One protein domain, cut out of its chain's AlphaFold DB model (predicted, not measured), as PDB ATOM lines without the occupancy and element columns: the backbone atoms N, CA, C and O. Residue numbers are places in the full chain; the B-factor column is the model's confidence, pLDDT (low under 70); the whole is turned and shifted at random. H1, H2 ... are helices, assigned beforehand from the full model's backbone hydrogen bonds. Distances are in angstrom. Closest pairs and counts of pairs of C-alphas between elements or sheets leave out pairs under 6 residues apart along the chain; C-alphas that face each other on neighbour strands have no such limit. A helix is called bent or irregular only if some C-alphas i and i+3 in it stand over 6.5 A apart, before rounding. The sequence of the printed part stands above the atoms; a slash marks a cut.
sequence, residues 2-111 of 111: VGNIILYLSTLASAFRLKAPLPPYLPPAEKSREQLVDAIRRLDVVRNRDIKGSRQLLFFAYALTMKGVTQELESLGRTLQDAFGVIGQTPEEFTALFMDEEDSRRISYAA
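This is residues 2 to 111 of the 111 residues of an uncharacterized protein of Armillaria ostoyae (UniProt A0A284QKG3). One long helix, H4, makes the backbone of a thin three-helix bundle, with H2 packed along its residues 60 to 71 and H1 along its residues 70 to 84. Past the last residue of H4 the printed part turns off through small H5 to H6, which sticks out with residues 101 to 103 and 105 to 110; at the opposite end of the body, beyond H2, residues 47 to 55 stick out, of which 47 belongs to small H3 and 54 to 55 belong to H4. The 110 printed residues hold six named helices, H1 to H6 in chain order, and no named strand; the class is all helix. The whole is only just loose, close to extended, with a radius of gyration of the C-alphas of 19.3 A, and spans 57 by 38 by 16 A, only just flat.

H1, residues 2 to 18, and H2, residues 29 to 41, form a helical hairpin; they touch at a shallow tilt of 13 degrees, opposite ways. Their closest C-alphas, of Asn 4 and Ala 29, are 5.2 A apart, and H1 touches H2 with residues 4 to 8 alone. H3, residues 44 to 47, is close to H2 but not clearly touching, with the closest C-alphas, of Arg 41 and Arg 47, 6.7 A apart. H4, residues 54 to 84, touches H2 at a shallow tilt of 18 degrees, opposite ways; the closest C-alphas, of Glu 30 and Thr 70, are 5.4 A apart. H4 touches H1 at a shallow tilt of 27 degrees, the same way, with the closest C-alphas, of Leu 12 and Gly 77, 6.8 A apart. H1, H2 and H4 are an up and down bundle, each helix running against the one before it. H5, residues 91 to 96, and H6, residues 101 to 110, are apart, but only just, with their closest C-alphas at 8.5 A; H5 touches no helix, and H6 touches no helix. Every O i to N i+4 pair is within hydrogen-bond range in H1, H2, H5 and H6, and 24 of 27 in H4; H3 is too short for such a pair.

H1 begins at C-alpha 2, (10.674, 89.591, -13.152), and is 24.2 A long from first to last C-alpha; H2 is 18.5 A and H3 4.9 A. H4 runs 43.9 A to C-alpha 84 at (-15.188, 89.298, -13.198), with a kink of 26 degrees near residue 68. It is neither bent nor irregular, but only just: C-alphas 65 and 68 are 6.1 A apart. H5 is 8.6 A long, and H6, 14.7 A, ends at C-alpha 110, (-3.633, 56.933, -2.115).

The two C-alphas farthest apart, of Lys 52 and Tyr 109, are 58.7 A apart. The printed part has no cut and no long link. Mean pLDDT of the printed part is 88.0; residues 51 to 53, 104 to 105, 108 and 110 to 111 are under 70.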
ATOM      1  N   VAL A   2      11.189  88.958 -11.909       91.62
ATOM      2  CA  VAL A   2      10.674  89.591 -13.152       91.62
ATOM      3  C   VAL A   2       9.627  88.739 -13.879       91.62
ATOM      4  O   VAL A   2       8.574  89.256 -14.231       91.62
ATOM      5  N   GLY A   3       9.872  87.433 -14.031       94.00
ATOM      6  CA  GLY A   3       8.908  86.528 -14.666       94.00
ATOM      7  C   GLY A   3       7.531  86.532 -13.991       94.00
ATOM      8  O   GLY A   3       6.524  86.587 -14.685       94.00
ATOM      9  N   ASN A   4       7.479  86.583 -12.654       94.81
ATOM     10  CA  ASN A   4       6.209  86.650 -11.924       94.81
ATOM     11  C   ASN A   4       5.490  87.980 -12.136       94.81
ATOM     12  O   ASN A   4       4.276  87.972 -12.253       94.81
ATOM     13  N   ILE A   5       6.213  89.098 -12.257       95.69
ATOM     14  CA  ILE A   5       5.610  90.404 -12.569       95.69
ATOM     15  C   ILE A   5       5.007  90.410 -13.973       95.69
ATOM     16  O   ILE A   5       3.866  90.832 -14.146       95.69
ATOM     17  N   ILE A   6       5.754  89.921 -14.967       96.19
ATOM     18  CA  ILE A   6       5.277  89.853 -16.354       96.19
ATOM     19  C   ILE A   6       4.047  88.949 -16.432       96.19
ATOM     20  O   ILE A   6       3.027  89.369 -16.968       96.19
ATOM     21  N   LEU A   7       4.109  87.755 -15.834       95.88
ATOM     22  CA  LEU A   7       2.979  86.830 -15.798       95.88
ATOM     23  C   LEU A   7       1.749  87.462 -15.130       95.88
ATOM     24  O   LEU A   7       0.639  87.319 -15.639       95.88
ATOM     25  N   TYR A   8       1.943  88.198 -14.032       96.50
ATOM     26  CA  TYR A   8       0.866  88.908 -13.343       96.50
ATOM     27  C   TYR A   8       0.195  89.929 -14.263       96.50
ATOM     28  O   TYR A   8      -1.014  89.868 -14.478       96.50
ATOM     29  N   LEU A   9       0.981  90.826 -14.861       96.44
ATOM     30  CA  LEU A   9       0.477  91.850 -15.774       96.44
ATOM     31  C   LEU A   9      -0.234  91.232 -16.980       96.44
ATOM     32  O   LEU A   9      -1.322  91.674 -17.336       96.44
ATOM     33  N   SER A  10       0.339  90.185 -17.579       96.44
ATOM     34  CA  SER A  10      -0.277  89.463 -18.696       96.44
ATOM     35  C   SER A  10      -1.607  88.818 -18.304       96.44
ATOM     36  O   SER A  10      -2.559  88.876 -19.084       96.44
ATOM     37  N   THR A  11      -1.699  88.251 -17.098       95.31
ATOM     38  CA  THR A  11      -2.934  87.646 -16.574       95.31
ATOM     39  C   THR A  11      -4.017  88.708 -16.387       95.31
ATOM     40  O   THR A  11      -5.110  88.568 -16.932       95.31
ATOM     41  N   LEU A  12      -3.700  89.814 -15.703       95.56
ATOM     42  CA  LEU A  12      -4.649  90.909 -15.480       95.56
ATOM     43  C   LEU A  12      -5.092  91.567 -16.788       95.56
ATOM     44  O   LEU A  12      -6.281  91.804 -16.982       95.56
ATOM     45  N   ALA A  13      -4.157  91.840 -17.701       95.88
ATOM     46  CA  ALA A  13      -4.466  92.444 -18.993       95.88
ATOM     47  C   ALA A  13      -5.393  91.550 -19.827       95.88
ATOM     48  O   ALA A  13      -6.327  92.042 -20.463       95.88
ATOM     49  N   SER A  14      -5.168  90.234 -19.797       95.00
ATOM     50  CA  SER A  14      -6.021  89.267 -20.491       95.00
ATOM     51  C   SER A  14      -7.416  89.213 -19.873       95.00
ATOM     52  O   SER A  14      -8.401  89.284 -20.608       95.00
ATOM     53  N   ALA A  15      -7.510  89.172 -18.540       94.19
ATOM     54  CA  ALA A  15      -8.785  89.192 -17.828       94.19
ATOM     55  C   ALA A  15      -9.579  90.474 -18.117       94.19
ATOM     56  O   ALA A  15     -10.751  90.397 -18.474       94.19
ATOM     57  N   PHE A  16      -8.931  91.644 -18.086       92.19
ATOM     58  CA  PHE A  16      -9.553  92.921 -18.451       92.19
ATOM     59  C   PHE A  16     -10.051  92.949 -19.895       92.19
ATOM     60  O   PHE A  16     -11.162  93.411 -20.156       92.19
ATOM     61  N   ARG A  17      -9.238  92.468 -20.845       95.56
ATOM     62  CA  ARG A  17      -9.594  92.488 -22.270       95.56
ATOM     63  C   ARG A  17     -10.774  91.570 -22.572       95.56
ATOM     64  O   ARG A  17     -11.614  91.916 -23.397       95.56
ATOM     65  N   LEU A  18     -10.809  90.401 -21.937       95.62
ATOM     66  CA  LEU A  18     -11.819  89.372 -22.184       95.62
ATOM     67  C   LEU A  18     -13.040  89.494 -21.262       95.62
ATOM     68  O   LEU A  18     -14.054  88.866 -21.547       95.62
ATOM     69  N   LYS A  19     -12.949  90.285 -20.182       94.25
ATOM     70  CA  LYS A  19     -13.917  90.309 -19.069       94.25
ATOM     71  C   LYS A  19     -14.186  88.903 -18.524       94.25
ATOM     72  O   LYS A  19     -15.326  88.533 -18.260       94.25
ATOM     73  N   ALA A  20     -13.125  88.106 -18.441       93.50
ATOM     74  CA  ALA A  20     -13.184  86.707 -18.050       93.50
ATOM     75  C   ALA A  20     -12.817  86.543 -16.568       93.50
ATOM     76  O   ALA A  20     -12.012  87.334 -16.061       93.50
ATOM     77  N   PRO A  21     -13.359  85.515 -15.889       93.75
ATOM     78  CA  PRO A  21     -12.989  85.209 -14.515       93.75
ATOM     79  C   PRO A  21     -11.498  84.870 -14.407       93.75
ATOM     80  O   PRO A  21     -10.891  84.331 -15.337       93.75
ATOM     81  N   LEU A  22     -10.906  85.186 -13.256       94.38
ATOM     82  CA  LEU A  22      -9.498  84.914 -12.965       94.38
ATOM     83  C   LEU A  22      -9.317  83.579 -12.231       94.38
ATOM     84  O   LEU A  22     -10.245  83.102 -11.584       94.38
ATOM     85  N   PRO A  23      -8.122  82.967 -12.280       92.00
ATOM     86  CA  PRO A  23      -7.812  81.832 -11.415       92.00
ATOM     87  C   PRO A  23      -7.874  82.229  -9.926       92.00
ATOM     88  O   PRO A  23      -7.677  83.405  -9.599       92.00
ATOM     89  N   PRO A  24      -8.096  81.267  -9.012       91.38
ATOM     90  CA  PRO A  24      -8.199  81.528  -7.572       91.38
ATOM     91  C   PRO A  24      -6.863  81.929  -6.942       91.38
ATOM     92  O   PRO A  24      -6.839  82.677  -5.967       91.38
ATOM     93  N   TYR A  25      -5.741  81.490  -7.514       90.31
ATOM     94  CA  TYR A  25      -4.408  81.945  -7.134       90.31
ATOM     95  C   TYR A  25      -3.804  82.832  -8.222       90.31
ATOM     96  O   TYR A  25      -3.827  82.516  -9.411       90.31
ATOM     97  N   LEU A  26      -3.222  83.949  -7.794       92.69
ATOM     98  CA  LEU A  26      -2.508  84.875  -8.667       92.69
ATOM     99  C   LEU A  26      -0.996  84.618  -8.599       92.69
ATOM    100  O   LEU A  26      -0.513  84.003  -7.641       92.69
ATOM    101  N   PRO A  27      -0.218  85.061  -9.604       94.88
ATOM    102  CA  PRO A  27       1.223  84.843  -9.608       94.88
ATOM    103  C   PRO A  27       1.895  85.385  -8.328       94.88
ATOM    104  O   PRO A  27       1.632  86.523  -7.938       94.88
ATOM    105  N   PRO A  28       2.799  84.627  -7.675       94.25
ATOM    106  CA  PRO A  28       3.346  84.962  -6.355       94.25
ATOM    107  C   PRO A  28       4.468  86.012  -6.445       94.25
ATOM    108  O   PRO A  28       5.647  85.746  -6.171       94.25
ATOM    109  N   ALA A  29       4.114  87.220  -6.882       95.31
ATOM    110  CA  ALA A  29       5.054  88.297  -7.156       95.31
ATOM    111  C   ALA A  29       5.727  88.830  -5.880       95.31
ATOM    112  O   ALA A  29       6.953  88.966  -5.869       95.31
ATOM    113  N   GLU A  30       4.970  89.045  -4.797       95.06
ATOM    114  CA  GLU A  30       5.522  89.534  -3.526       95.06
ATOM    115  C   GLU A  30       6.451  88.510  -2.875       95.06
ATOM    116  O   GLU A  30       7.599  88.824  -2.570       95.06
ATOM    117  N   LYS A  31       6.030  87.244  -2.797       95.38
ATOM    118  CA  LYS A  31       6.878  86.147  -2.301       95.38
ATOM    119  C   LYS A  31       8.207  86.059  -3.059       95.38
ATOM    120  O   LYS A  31       9.265  85.826  -2.481       95.38
ATOM    121  N   SER A  32       8.176  86.288  -4.371       94.88
ATOM    122  CA  SER A  32       9.390  86.304  -5.195       94.88
ATOM    123  C   SER A  32      10.290  87.511  -4.925       94.88
ATOM    124  O   SER A  32      11.503  87.426  -5.126       94.88
ATOM    125  N   ARG A  33       9.706  88.644  -4.523       95.38
ATOM    126  CA  ARG A  33      10.428  89.850  -4.106       95.38
ATOM    127  C   ARG A  33      11.070  89.645  -2.738       95.38
ATOM    128  O   ARG A  33      12.234  89.993  -2.574       95.38
ATOM    129  N   GLU A  34      10.360  89.040  -1.791       95.38
ATOM    130  CA  GLU A  34      10.897  88.673  -0.475       95.38
ATOM    131  C   GLU A  34      12.106  87.747  -0.607       95.38
ATOM    132  O   GLU A  34      13.177  88.062  -0.092       95.38
ATOM    133  N   GLN A  35      11.990  86.686  -1.412       94.62
ATOM    134  CA  GLN A  35      13.110  85.789  -1.719       94.62
ATOM    135  C   GLN A  35      14.308  86.529  -2.329       94.62
ATOM    136  O   GLN A  35      15.457  86.231  -1.997       94.62
ATOM    137  N   LEU A  36      14.060  87.509  -3.208       92.75
ATOM    138  CA  LEU A  36      15.120  88.340  -3.777       92.75
ATOM    139  C   LEU A  36      15.784  89.218  -2.706       92.75
ATOM    140  O   LEU A  36      17.009  89.305  -2.663       92.75
ATOM    141  N   VAL A  37      15.001  89.854  -1.832       92.25
ATOM    142  CA  VAL A  37      15.526  90.669  -0.728       92.25
ATOM    143  C   VAL A  37      16.358  89.820   0.229       92.25
ATOM    144  O   VAL A  37      17.450  90.237   0.615       92.25
ATOM    145  N   ASP A  38      15.893  88.622   0.569       92.44
ATOM    146  CA  ASP A  38      16.623  87.701   1.435       92.44
ATOM    147  C   ASP A  38      17.930  87.232   0.793       92.44
ATOM    148  O   ASP A  38      18.966  87.199   1.458       92.44
ATOM    149  N   ALA A  39      17.919  86.941  -0.510       91.06
ATOM    150  CA  ALA A  39      19.131  86.615  -1.252       91.06
ATOM    151  C   ALA A  39      20.131  87.784  -1.255       91.06
ATOM    152  O   ALA A  39      21.312  87.572  -0.988       91.06
ATOM    153  N   ILE A  40      19.667  89.020  -1.481       87.94
ATOM    154  CA  ILE A  40      20.518  90.223  -1.451       87.94
ATOM    155  C   ILE A  40      21.126  90.427  -0.055       87.94
ATOM    156  O   ILE A  40      22.315  90.715   0.060       87.94
ATOM    157  N   ARG A  41      20.342  90.241   1.014       86.06
ATOM    158  CA  ARG A  41      20.807  90.384   2.406       86.06
ATOM    159  C   ARG A  41      21.887  89.375   2.795       86.06
ATOM    160  O   ARG A  41      22.698  89.672   3.668       86.06
ATOM    161  N   ARG A  42      21.904  88.196   2.167       88.69
ATOM    162  CA  ARG A  42      22.901  87.142   2.419       88.69
ATOM    163  C   ARG A  42      24.253  87.407   1.757       88.69
ATOM    164  O   ARG A  42      25.214  86.723   2.093       88.69
ATOM    165  N   LEU A  43      24.348  88.370   0.841       85.56
ATOM    166  CA  LEU A  43      25.608  88.700   0.176       85.56
ATOM    167  C   LEU A  43      26.592  89.342   1.164       85.56
ATOM    168  O   LEU A  43      26.241  90.284   1.878       85.56
ATOM    169  N   ASP A  44      27.850  88.894   1.150       77.81
ATOM    170  CA  ASP A  44      28.888  89.383   2.069       77.81
ATOM    171  C   ASP A  44      29.110  90.900   1.965       77.81
ATOM    172  O   ASP A  44      29.334  91.558   2.976       77.81
ATOM    173  N   VAL A  45      28.965  91.486   0.771       78.06
ATOM    174  CA  VAL A  45      29.075  92.944   0.559       78.06
ATOM    175  C   VAL A  45      27.992  93.737   1.296       78.06
ATOM    176  O   VAL A  45      28.242  94.851   1.749       78.06
ATOM    177  N   VAL A  46      26.796  93.163   1.461       76.88
ATOM    178  CA  VAL A  46      25.701  93.780   2.218       76.88
ATOM    179  C   VAL A  46      25.900  93.529   3.710       76.88
ATOM    180  O   VAL A  46      25.765  94.456   4.510       76.88
ATOM    181  N   ARG A  47      26.295  92.305   4.092       75.81
ATOM    182  CA  ARG A  47      26.544  91.929   5.492       75.81
ATOM    183  C   ARG A  47      27.685  92.738   6.117       75.81
ATOM    184  O   ARG A  47      27.551  93.214   7.239       75.81
ATOM    185  N   ASN A  48      28.764  92.945   5.368       78.50
ATOM    186  CA  ASN A  48      29.941  93.699   5.800       78.50
ATOM    187  C   ASN A  48      29.805  95.212   5.547       78.50
ATOM    188  O   ASN A  48      30.746  95.956   5.810       78.50
ATOM    189  N   ARG A  49      28.651  95.670   5.028       71.38
ATOM    190  CA  ARG A  49      28.376  97.066   4.630       71.38
ATOM    191  C   ARG A  49      29.415  97.655   3.665       71.38
ATOM    192  O   ARG A  49      29.550  98.870   3.564       71.38
ATOM    193  N   ASP A  50      30.103  96.799   2.918       71.44
ATOM    194  CA  ASP A  50      31.145  97.161   1.960       71.44
ATOM    195  C   ASP A  50      30.543  97.432   0.571       71.44
ATOM    196  O   ASP A  50      30.896  96.820  -0.440       71.44
ATOM    197  N   ILE A  51      29.549  98.324   0.523       68.94
ATOM    198  CA  ILE A  51      28.850  98.681  -0.715       68.94
ATOM    199  C   ILE A  51      29.741  99.653  -1.499       68.94
ATOM    200  O   ILE A  51      29.567 100.866  -1.457       68.94
ATOM    201  N   LYS A  52      30.726  99.108  -2.215       66.44
ATOM    202  CA  LYS A  52      31.729  99.884  -2.967       66.44
ATOM    203  C   LYS A  52      31.285 100.323  -4.370       66.44
ATOM    204  O   LYS A  52      32.109 100.784  -5.152       66.44
ATOM    205  N   GLY A  53      30.003 100.192  -4.724       68.06
ATOM    206  CA  GLY A  53      29.532 100.487  -6.080       68.06
ATOM    207  C   GLY A  53      28.060 100.875  -6.184       68.06
ATOM    208  O   GLY A  53      27.200 100.366  -5.463       68.06
ATOM    209  N   SER A  54      27.765 101.756  -7.144       74.38
ATOM    210  CA  SER A  54      26.403 102.196  -7.473       74.38
ATOM    211  C   SER A  54      25.514 101.039  -7.943       74.38
ATOM    212  O   SER A  54      24.321 101.013  -7.654       74.38
ATOM    213  N   ARG A  55      26.088 100.037  -8.621       76.62
ATOM    214  CA  ARG A  55      25.341  98.925  -9.227       76.62
ATOM    215  C   ARG A  55      24.672  98.014  -8.196       76.62
ATOM    216  O   ARG A  55      23.536  97.602  -8.397       76.62
ATOM    217  N   GLN A  56      25.348  97.713  -7.089       78.38
ATOM    218  CA  GLN A  56      24.797  96.902  -6.000       78.38
ATOM    219  C   GLN A  56      23.646  97.635  -5.299       78.38
ATOM    220  O   GLN A  56      22.618  97.028  -4.998       78.38
ATOM    221  N   LEU A  57      23.789  98.952  -5.114       81.38
ATOM    222  CA  LEU A  57      22.737  99.796  -4.555       81.38
ATOM    223  C   LEU A  57      21.501  99.843  -5.465       81.38
ATOM    224  O   LEU A  57      20.384  99.798  -4.960       81.38
ATOM    225  N   LEU A  58      21.682  99.854  -6.792       85.56
ATOM    226  CA  LEU A  58      20.574  99.826  -7.754       85.56
ATOM    227  C   LEU A  58      19.727  98.551  -7.643       85.56
ATOM    228  O   LEU A  58      18.503  98.639  -7.678       85.56
ATOM    229  N   PHE A  59      20.342  97.377  -7.465       84.38
ATOM    230  CA  PHE A  59      19.583  96.131  -7.281       84.38
ATOM    231  C   PHE A  59      18.776  96.127  -5.981       84.38
ATOM    232  O   PHE A  59      17.633  95.666  -5.964       84.38
ATOM    233  N   PHE A  60      19.348  96.669  -4.904       85.75
ATOM    234  CA  PHE A  60      18.640  96.817  -3.636       85.75
ATOM    235  C   PHE A  60      17.492  97.828  -3.743       85.75
ATOM    236  O   PHE A  60      16.371  97.525  -3.340       85.75
ATOM    237  N   ALA A  61      17.751  98.997  -4.335       89.25
ATOM    238  CA  ALA A  61      16.743 100.024  -4.572       89.25
ATOM    239  C   ALA A  61      15.589  99.479  -5.421       89.25
ATOM    240  O   ALA A  61      14.435  99.665  -5.054       89.25
ATOM    241  N   TYR A  62      15.891  98.730  -6.485       91.94
ATOM    242  CA  TYR A  62      14.895  98.034  -7.296       91.94
ATOM    243  C   TYR A  62      14.042  97.064  -6.465       91.94
ATOM    244  O   TYR A  62      12.818  97.149  -6.479       91.94
ATOM    245  N   ALA A  63      14.657  96.162  -5.695       92.12
ATOM    246  CA  ALA A  63      13.906  95.209  -4.874       92.12
ATOM    247  C   ALA A  63      13.044  95.896  -3.792       92.12
ATOM    248  O   ALA A  63      12.002  95.361  -3.401       92.12
ATOM    249  N   LEU A  64      13.466  97.072  -3.314       91.31
ATOM    250  CA  LEU A  64      12.732  97.871  -2.337       91.31
ATOM    251  C   LEU A  64      11.540  98.602  -2.971       91.31
ATOM    252  O   LEU A  64      10.435  98.523  -2.440       91.31
ATOM    253  N   THR A  65      11.733  99.265  -4.115       93.38
ATOM    254  CA  THR A  65      10.651  99.978  -4.821       93.38
ATOM    255  C   THR A  65       9.603  99.023  -5.381       93.38
ATOM    256  O   THR A  65       8.417  99.349  -5.400       93.38
ATOM    257  N   MET A  66      10.009  97.806  -5.749       95.12
ATOM    258  CA  MET A  66       9.097  96.775  -6.235       95.12
ATOM    259  C   MET A  66       8.056  96.327  -5.208       95.12
ATOM    260  O   MET A  66       7.060  95.751  -5.625       95.12
ATOM    261  N   LYS A  67       8.232  96.618  -3.909       95.25
ATOM    262  CA  LYS A  67       7.223  96.314  -2.881       95.25
ATOM    263  C   LYS A  67       5.895  97.026  -3.154       95.25
ATOM    264  O   LYS A  67       4.842  96.424  -3.008       95.25
ATOM    265  N   GLY A  68       5.943  98.295  -3.562       95.25
ATOM    266  CA  GLY A  68       4.722  99.026  -3.909       95.25
ATOM    267  C   GLY A  68       4.044  98.408  -5.130       95.25
ATOM    268  O   GLY A  68       2.848  98.157  -5.123       95.25
ATOM    269  N   VAL A  69       4.831  98.065  -6.154       95.56
ATOM    270  CA  VAL A  69       4.317  97.457  -7.389       95.56
ATOM    271  C   VAL A  69       3.639  96.111  -7.120       95.56
ATOM    272  O   VAL A  69       2.549  95.868  -7.625       95.56
ATOM    273  N   THR A  70       4.255  95.228  -6.332       96.25
ATOM    274  CA  THR A  70       3.676  93.914  -6.008       96.25
ATOM    275  C   THR A  70       2.400  94.033  -5.177       96.25
ATOM    276  O   THR A  70       1.438  93.325  -5.463       96.25
ATOM    277  N   GLN A  71       2.353  94.955  -4.212       95.75
ATOM    278  CA  GLN A  71       1.154  95.219  -3.407       95.75
ATOM    279  C   GLN A  71      -0.013  95.741  -4.254       95.75
ATOM    280  O   GLN A  71      -1.137  95.256  -4.117       95.75
ATOM    281  N   GLU A  72       0.250  96.677  -5.167       96.31
ATOM    282  CA  GLU A  72      -0.777  97.190  -6.077       96.31
ATOM    283  C   GLU A  72      -1.275  96.109  -7.044       96.31
ATOM    284  O   GLU A  72      -2.473  96.015  -7.299       96.31
ATOM    285  N   LEU A  73      -0.393  95.229  -7.532       96.44
ATOM    286  CA  LEU A  73      -0.799  94.086  -8.360       96.44
ATOM    287  C   LEU A  73      -1.718  93.118  -7.600       96.44
ATOM    288  O   LEU A  73      -2.708  92.646  -8.164       96.44
ATOM    289  N   GLU A  74      -1.436  92.841  -6.325       95.94
ATOM    290  CA  GLU A  74      -2.305  92.022  -5.466       95.94
ATOM    291  C   GLU A  74      -3.665  92.666  -5.202       95.94
ATOM    292  O   GLU A  74      -4.691  91.983  -5.217       95.94
ATOM    293  N   SER A  75      -3.685  93.975  -4.962       96.44
ATOM    294  CA  SER A  75      -4.922  94.741  -4.788       96.44
ATOM    295  C   SER A  75      -5.769  94.726  -6.065       96.44
ATOM    296  O   SER A  75      -6.949  94.365  -6.046       96.44
ATOM    297  N   LEU A  76      -5.143  95.025  -7.206       95.94
ATOM    298  CA  LEU A  76      -5.795  95.025  -8.510       95.94
ATOM    299  C   LEU A  76      -6.304  93.633  -8.895       95.94
ATOM    300  O   LEU A  76      -7.405  93.499  -9.418       95.94
ATOM    301  N   GLY A  77      -5.524  92.593  -8.606       95.56
ATOM    302  CA  GLY A  77      -5.907  91.209  -8.850       95.56
ATOM    303  C   GLY A  77      -7.170  90.791  -8.106       95.56
ATOM    304  O   GLY A  77      -8.083  90.256  -8.730       95.56
ATOM    305  N   ARG A  78      -7.255  91.109  -6.807       94.88
ATOM    306  CA  ARG A  78      -8.463  90.878  -5.999       94.88
ATOM    307  C   ARG A  78      -9.657  91.669  -6.520       94.88
ATOM    308  O   ARG A  78     -10.718  91.104  -6.729       94.88
ATOM    309  N   THR A  79      -9.444  92.941  -6.852       96.25
ATOM    310  CA  THR A  79     -10.493  93.796  -7.426       96.25
ATOM    311  C   THR A  79     -11.058  93.204  -8.720       96.25
ATOM    312  O   THR A  79     -12.262  93.254  -8.960       96.25
ATOM    313  N   LEU A  80     -10.207  92.620  -9.570       95.50
ATOM    314  CA  LEU A  80     -10.667  91.956 -10.785       95.50
ATOM    315  C   LEU A  80     -11.359  90.621 -10.528       95.50
ATOM    316  O   LEU A  80     -12.311  90.307 -11.236       95.50
ATOM    317  N   GLN A  81     -10.891  89.843  -9.552       94.88
ATOM    318  CA  GLN A  81     -11.578  88.626  -9.117       94.88
ATOM    319  C   GLN A  81     -12.986  88.958  -8.605       94.88
ATOM    320  O   GLN A  81     -13.936  88.277  -8.978       94.88
ATOM    321  N   ASP A  82     -13.146  90.050  -7.855       94.31
ATOM    322  CA  ASP A  82     -14.454  90.527  -7.393       94.31
ATOM    323  C   ASP A  82     -15.335  91.013  -8.560       94.31
ATOM    324  O   ASP A  82     -16.546  90.796  -8.569       94.31
ATOM    325  N   ALA A  83     -14.738  91.660  -9.568       95.06
ATOM    326  CA  ALA A  83     -15.470  92.237 -10.697       95.06
ATOM    327  C   ALA A  83     -15.871  91.219 -11.780       95.06
ATOM    328  O   ALA A  83     -16.951  91.337 -12.362       95.06
ATOM    329  N   PHE A  84     -15.000  90.257 -12.098       95.00
ATOM    330  CA  PHE A  84     -15.188  89.298 -13.198       95.00
ATOM    331  C   PHE A  84     -15.390  87.854 -12.727       95.00
ATOM    332  O   PHE A  84     -15.749  86.996 -13.534       95.00
ATOM    333  N   GLY A  85     -15.199  87.583 -11.438       93.88
ATOM    334  CA  GLY A  85     -15.342  86.266 -10.832       93.88
ATOM    335  C   GLY A  85     -14.046  85.458 -10.792       93.88
ATOM    336  O   GLY A  85     -12.996  85.853 -11.313       93.88
ATOM    337  N   VAL A  86     -14.152  84.281 -10.175       94.12
ATOM    338  CA  VAL A  86     -13.060  83.320  -9.988       94.12
ATOM    339  C   VAL A  86     -13.420  81.982 -10.641       94.12
ATOM    340  O   VAL A  86     -14.553  81.513 -10.519       94.12
ATOM    341  N   ILE A  87     -12.474  81.378 -11.365       92.19
ATOM    342  CA  ILE A  87     -12.635  80.065 -12.006       92.19
ATOM    343  C   ILE A  87     -12.508  78.978 -10.943       92.19
ATOM    344  O   ILE A  87     -11.414  78.781 -10.426       92.19
ATOM    345  N   GLY A  88     -13.587  78.243 -10.671       82.56
ATOM    346  CA  GLY A  88     -13.632  77.339  -9.519       82.56
ATOM    347  C   GLY A  88     -13.620  78.175  -8.242       82.56
ATOM    348  O   GLY A  88     -12.709  78.962  -8.003       82.56
ATOM    349  N   GLN A  89     -14.663  78.074  -7.425       80.50
ATOM    350  CA  GLN A  89     -14.793  78.933  -6.242       80.50
ATOM    351  C   GLN A  89     -13.636  78.702  -5.252       80.50
ATOM    352  O   GLN A  89     -13.348  79.556  -4.414       80.50
ATOM    353  N   THR A  90     -12.953  77.559  -5.380       86.06
ATOM    354  CA  THR A  90     -11.800  77.160  -4.580       86.06
ATOM    355  C   THR A  90     -10.582  76.793  -5.449       86.06
ATOM    356  O   THR A  90     -10.732  76.355  -6.597       86.06
ATOM    357  N   PRO A  91      -9.349  76.939  -4.922       86.75
ATOM    358  CA  PRO A  91      -8.134  76.436  -5.567       86.75
ATOM    359  C   PRO A  91      -8.194  74.950  -5.927       86.75
ATOM    360  O   PRO A  91      -7.655  74.548  -6.959       86.75
ATOM    361  N   GLU A  92      -8.844  74.139  -5.098       87.19
ATOM    362  CA  GLU A  92      -8.979  72.697  -5.290       87.19
ATOM    363  C   GLU A  92      -9.866  72.389  -6.499       87.19
ATOM    364  O   GLU A  92      -9.466  71.618  -7.370       87.19
ATOM    365  N   GLU A  93     -11.025  73.052  -6.603       87.88
ATOM    366  CA  GLU A  93     -11.918  72.944  -7.764       87.88
ATOM    367  C   GLU A  93     -11.226  73.383  -9.051       87.88
ATOM    368  O   GLU A  93     -11.333  72.709 -10.072       87.88
ATOM    369  N   PHE A  94     -10.487  74.494  -9.003       90.31
ATOM    370  CA  PHE A  94      -9.720  74.954 -10.153       90.31
ATOM    371  C   PHE A  94      -8.664  73.930 -10.567       90.31
ATOM    372  O   PHE A  94      -8.536  73.629 -11.748       90.31
ATOM    373  N   THR A  95      -7.929  73.366  -9.606       88.06
ATOM    374  CA  THR A  95      -6.876  72.381  -9.886       88.06
ATOM    375  C   THR A  95      -7.459  71.101 -10.484       88.06
ATOM    376  O   THR A  95      -6.867  70.533 -11.401       88.06
ATOM    377  N   ALA A  96      -8.645  70.684 -10.032       89.00
ATOM    378  CA  ALA A  96      -9.348  69.526 -10.573       89.00
ATOM    379  C   ALA A  96      -9.675  69.662 -12.074       89.00
ATOM    380  O   ALA A  96      -9.735  68.650 -12.763       89.00
ATOM    381  N   LEU A  97      -9.813  70.886 -12.612       87.62
ATOM    382  CA  LEU A  97     -10.042  71.117 -14.050       87.62
ATOM    383  C   LEU A  97      -8.863  70.697 -14.940       87.62
ATOM    384  O   LEU A  97      -9.036  70.566 -16.149       87.62
ATOM    385  N   PHE A  98      -7.670  70.533 -14.365       88.31
ATOM    386  CA  PHE A  98      -6.443  70.201 -15.092       88.31
ATOM    387  C   PHE A  98      -5.933  68.788 -14.793       88.31
ATOM    388  O   PHE A  98      -4.853  68.435 -15.261       88.31
ATOM    389  N   MET A  99      -6.658  68.004 -13.989       88.50
ATOM    390  CA  MET A  99      -6.297  66.617 -13.701       88.50
ATOM    391  C   MET A  99      -6.901  65.678 -14.746       88.50
ATOM    392  O   MET A  99      -8.094  65.754 -15.035       88.50
ATOM    393  N   ASP A 100      -6.095  64.753 -15.263       84.50
ATOM    394  CA  ASP A 100      -6.569  63.703 -16.168       84.50
ATOM    395  C   ASP A 100      -7.214  62.532 -15.390       84.50
ATOM    396  O   ASP A 100      -7.085  62.406 -14.163       84.50
ATOM    397  N   GLU A 101      -7.903  61.624 -16.097       74.12
ATOM    398  CA  GLU A 101      -8.525  60.438 -15.478       74.12
ATOM    399  C   GLU A 101      -7.507  59.552 -14.735       74.12
ATOM    400  O   GLU A 101      -7.838  58.952 -13.709       74.12
ATOM    401  N   GLU A 102      -6.269  59.459 -15.229       74.94
ATOM    402  CA  GLU A 102      -5.211  58.680 -14.573       74.94
ATOM    403  C   GLU A 102      -4.750  59.315 -13.255       74.94
ATOM    404  O   GLU A 102      -4.564  58.596 -12.268       74.94
ATOM    405  N   ASP A 103      -4.621  60.643 -13.207       75.62
ATOM    406  CA  ASP A 103      -4.242  61.372 -11.993       75.62
ATOM    407  C   ASP A 103      -5.350  61.288 -10.938       75.62
ATOM    408  O   ASP A 103      -5.083  61.010  -9.766       75.62
ATOM    409  N   SER A 104      -6.607  61.386 -11.377       67.88
ATOM    410  CA  SER A 104      -7.786  61.210 -10.524       67.88
ATOM    411  C   SER A 104      -7.846  59.807  -9.902       67.88
ATOM    412  O   SER A 104      -8.119  59.657  -8.708       67.88
ATOM    413  N   ARG A 105      -7.526  58.757 -10.680       69.00
ATOM    414  CA  ARG A 105      -7.454  57.375 -10.170       69.00
ATOM    415  C   ARG A 105      -6.311  57.195  -9.172       69.00
ATOM    416  O   ARG A 105      -6.526  56.584  -8.131       69.00
ATOM    417  N   ARG A 106      -5.114  57.727  -9.445       72.00
ATOM    418  CA  ARG A 106      -3.959  57.614  -8.530       72.00
ATOM    419  C   ARG A 106      -4.223  58.259  -7.172       72.00
ATOM    420  O   ARG A 106      -3.859  57.673  -6.157       72.00
ATOM    421  N   ILE A 107      -4.879  59.417  -7.151       70.75
ATOM    422  CA  ILE A 107      -5.243  60.111  -5.909       70.75
ATOM    423  C   ILE A 107      -6.282  59.301  -5.119       70.75
ATOM    424  O   ILE A 107      -6.138  59.152  -3.910       70.75
ATOM    425  N   SER A 108      -7.268  58.696  -5.793       69.69
ATOM    426  CA  SER A 108      -8.276  57.839  -5.147       69.69
ATOM    427  C   SER A 108      -7.709  56.571  -4.500       69.69
ATOM    428  O   SER A 108      -8.334  56.055  -3.581       69.69
ATOM    429  N   TYR A 109      -6.584  56.033  -4.982       71.06
ATOM    430  CA  TYR A 109      -5.945  54.847  -4.389       71.06
ATOM    431  C   TYR A 109      -4.950  55.183  -3.269       71.06
ATOM    432  O   TYR A 109      -4.489  54.277  -2.575       71.06
ATOM    433  N   ALA A 110      -4.581  56.457  -3.121       65.06
ATOM    434  CA  ALA A 110      -3.633  56.933  -2.115       65.06
ATOM    435  C   ALA A 110      -4.305  57.505  -0.849       65.06
ATOM    436  O   ALA A 110      -3.593  57.807   0.111       65.06
ATOM    437  N   ALA A 111      -5.634  57.662  -0.855       54.41
ATOM    438  CA  ALA A 111      -6.461  58.115   0.269       54.41
ATOM    439  C   ALA A 111      -7.149  56.933   0.967       54.41
ATOM    440  O   ALA A 111      -7.297  57.004   2.209       54.41
TER     441      ALA A 111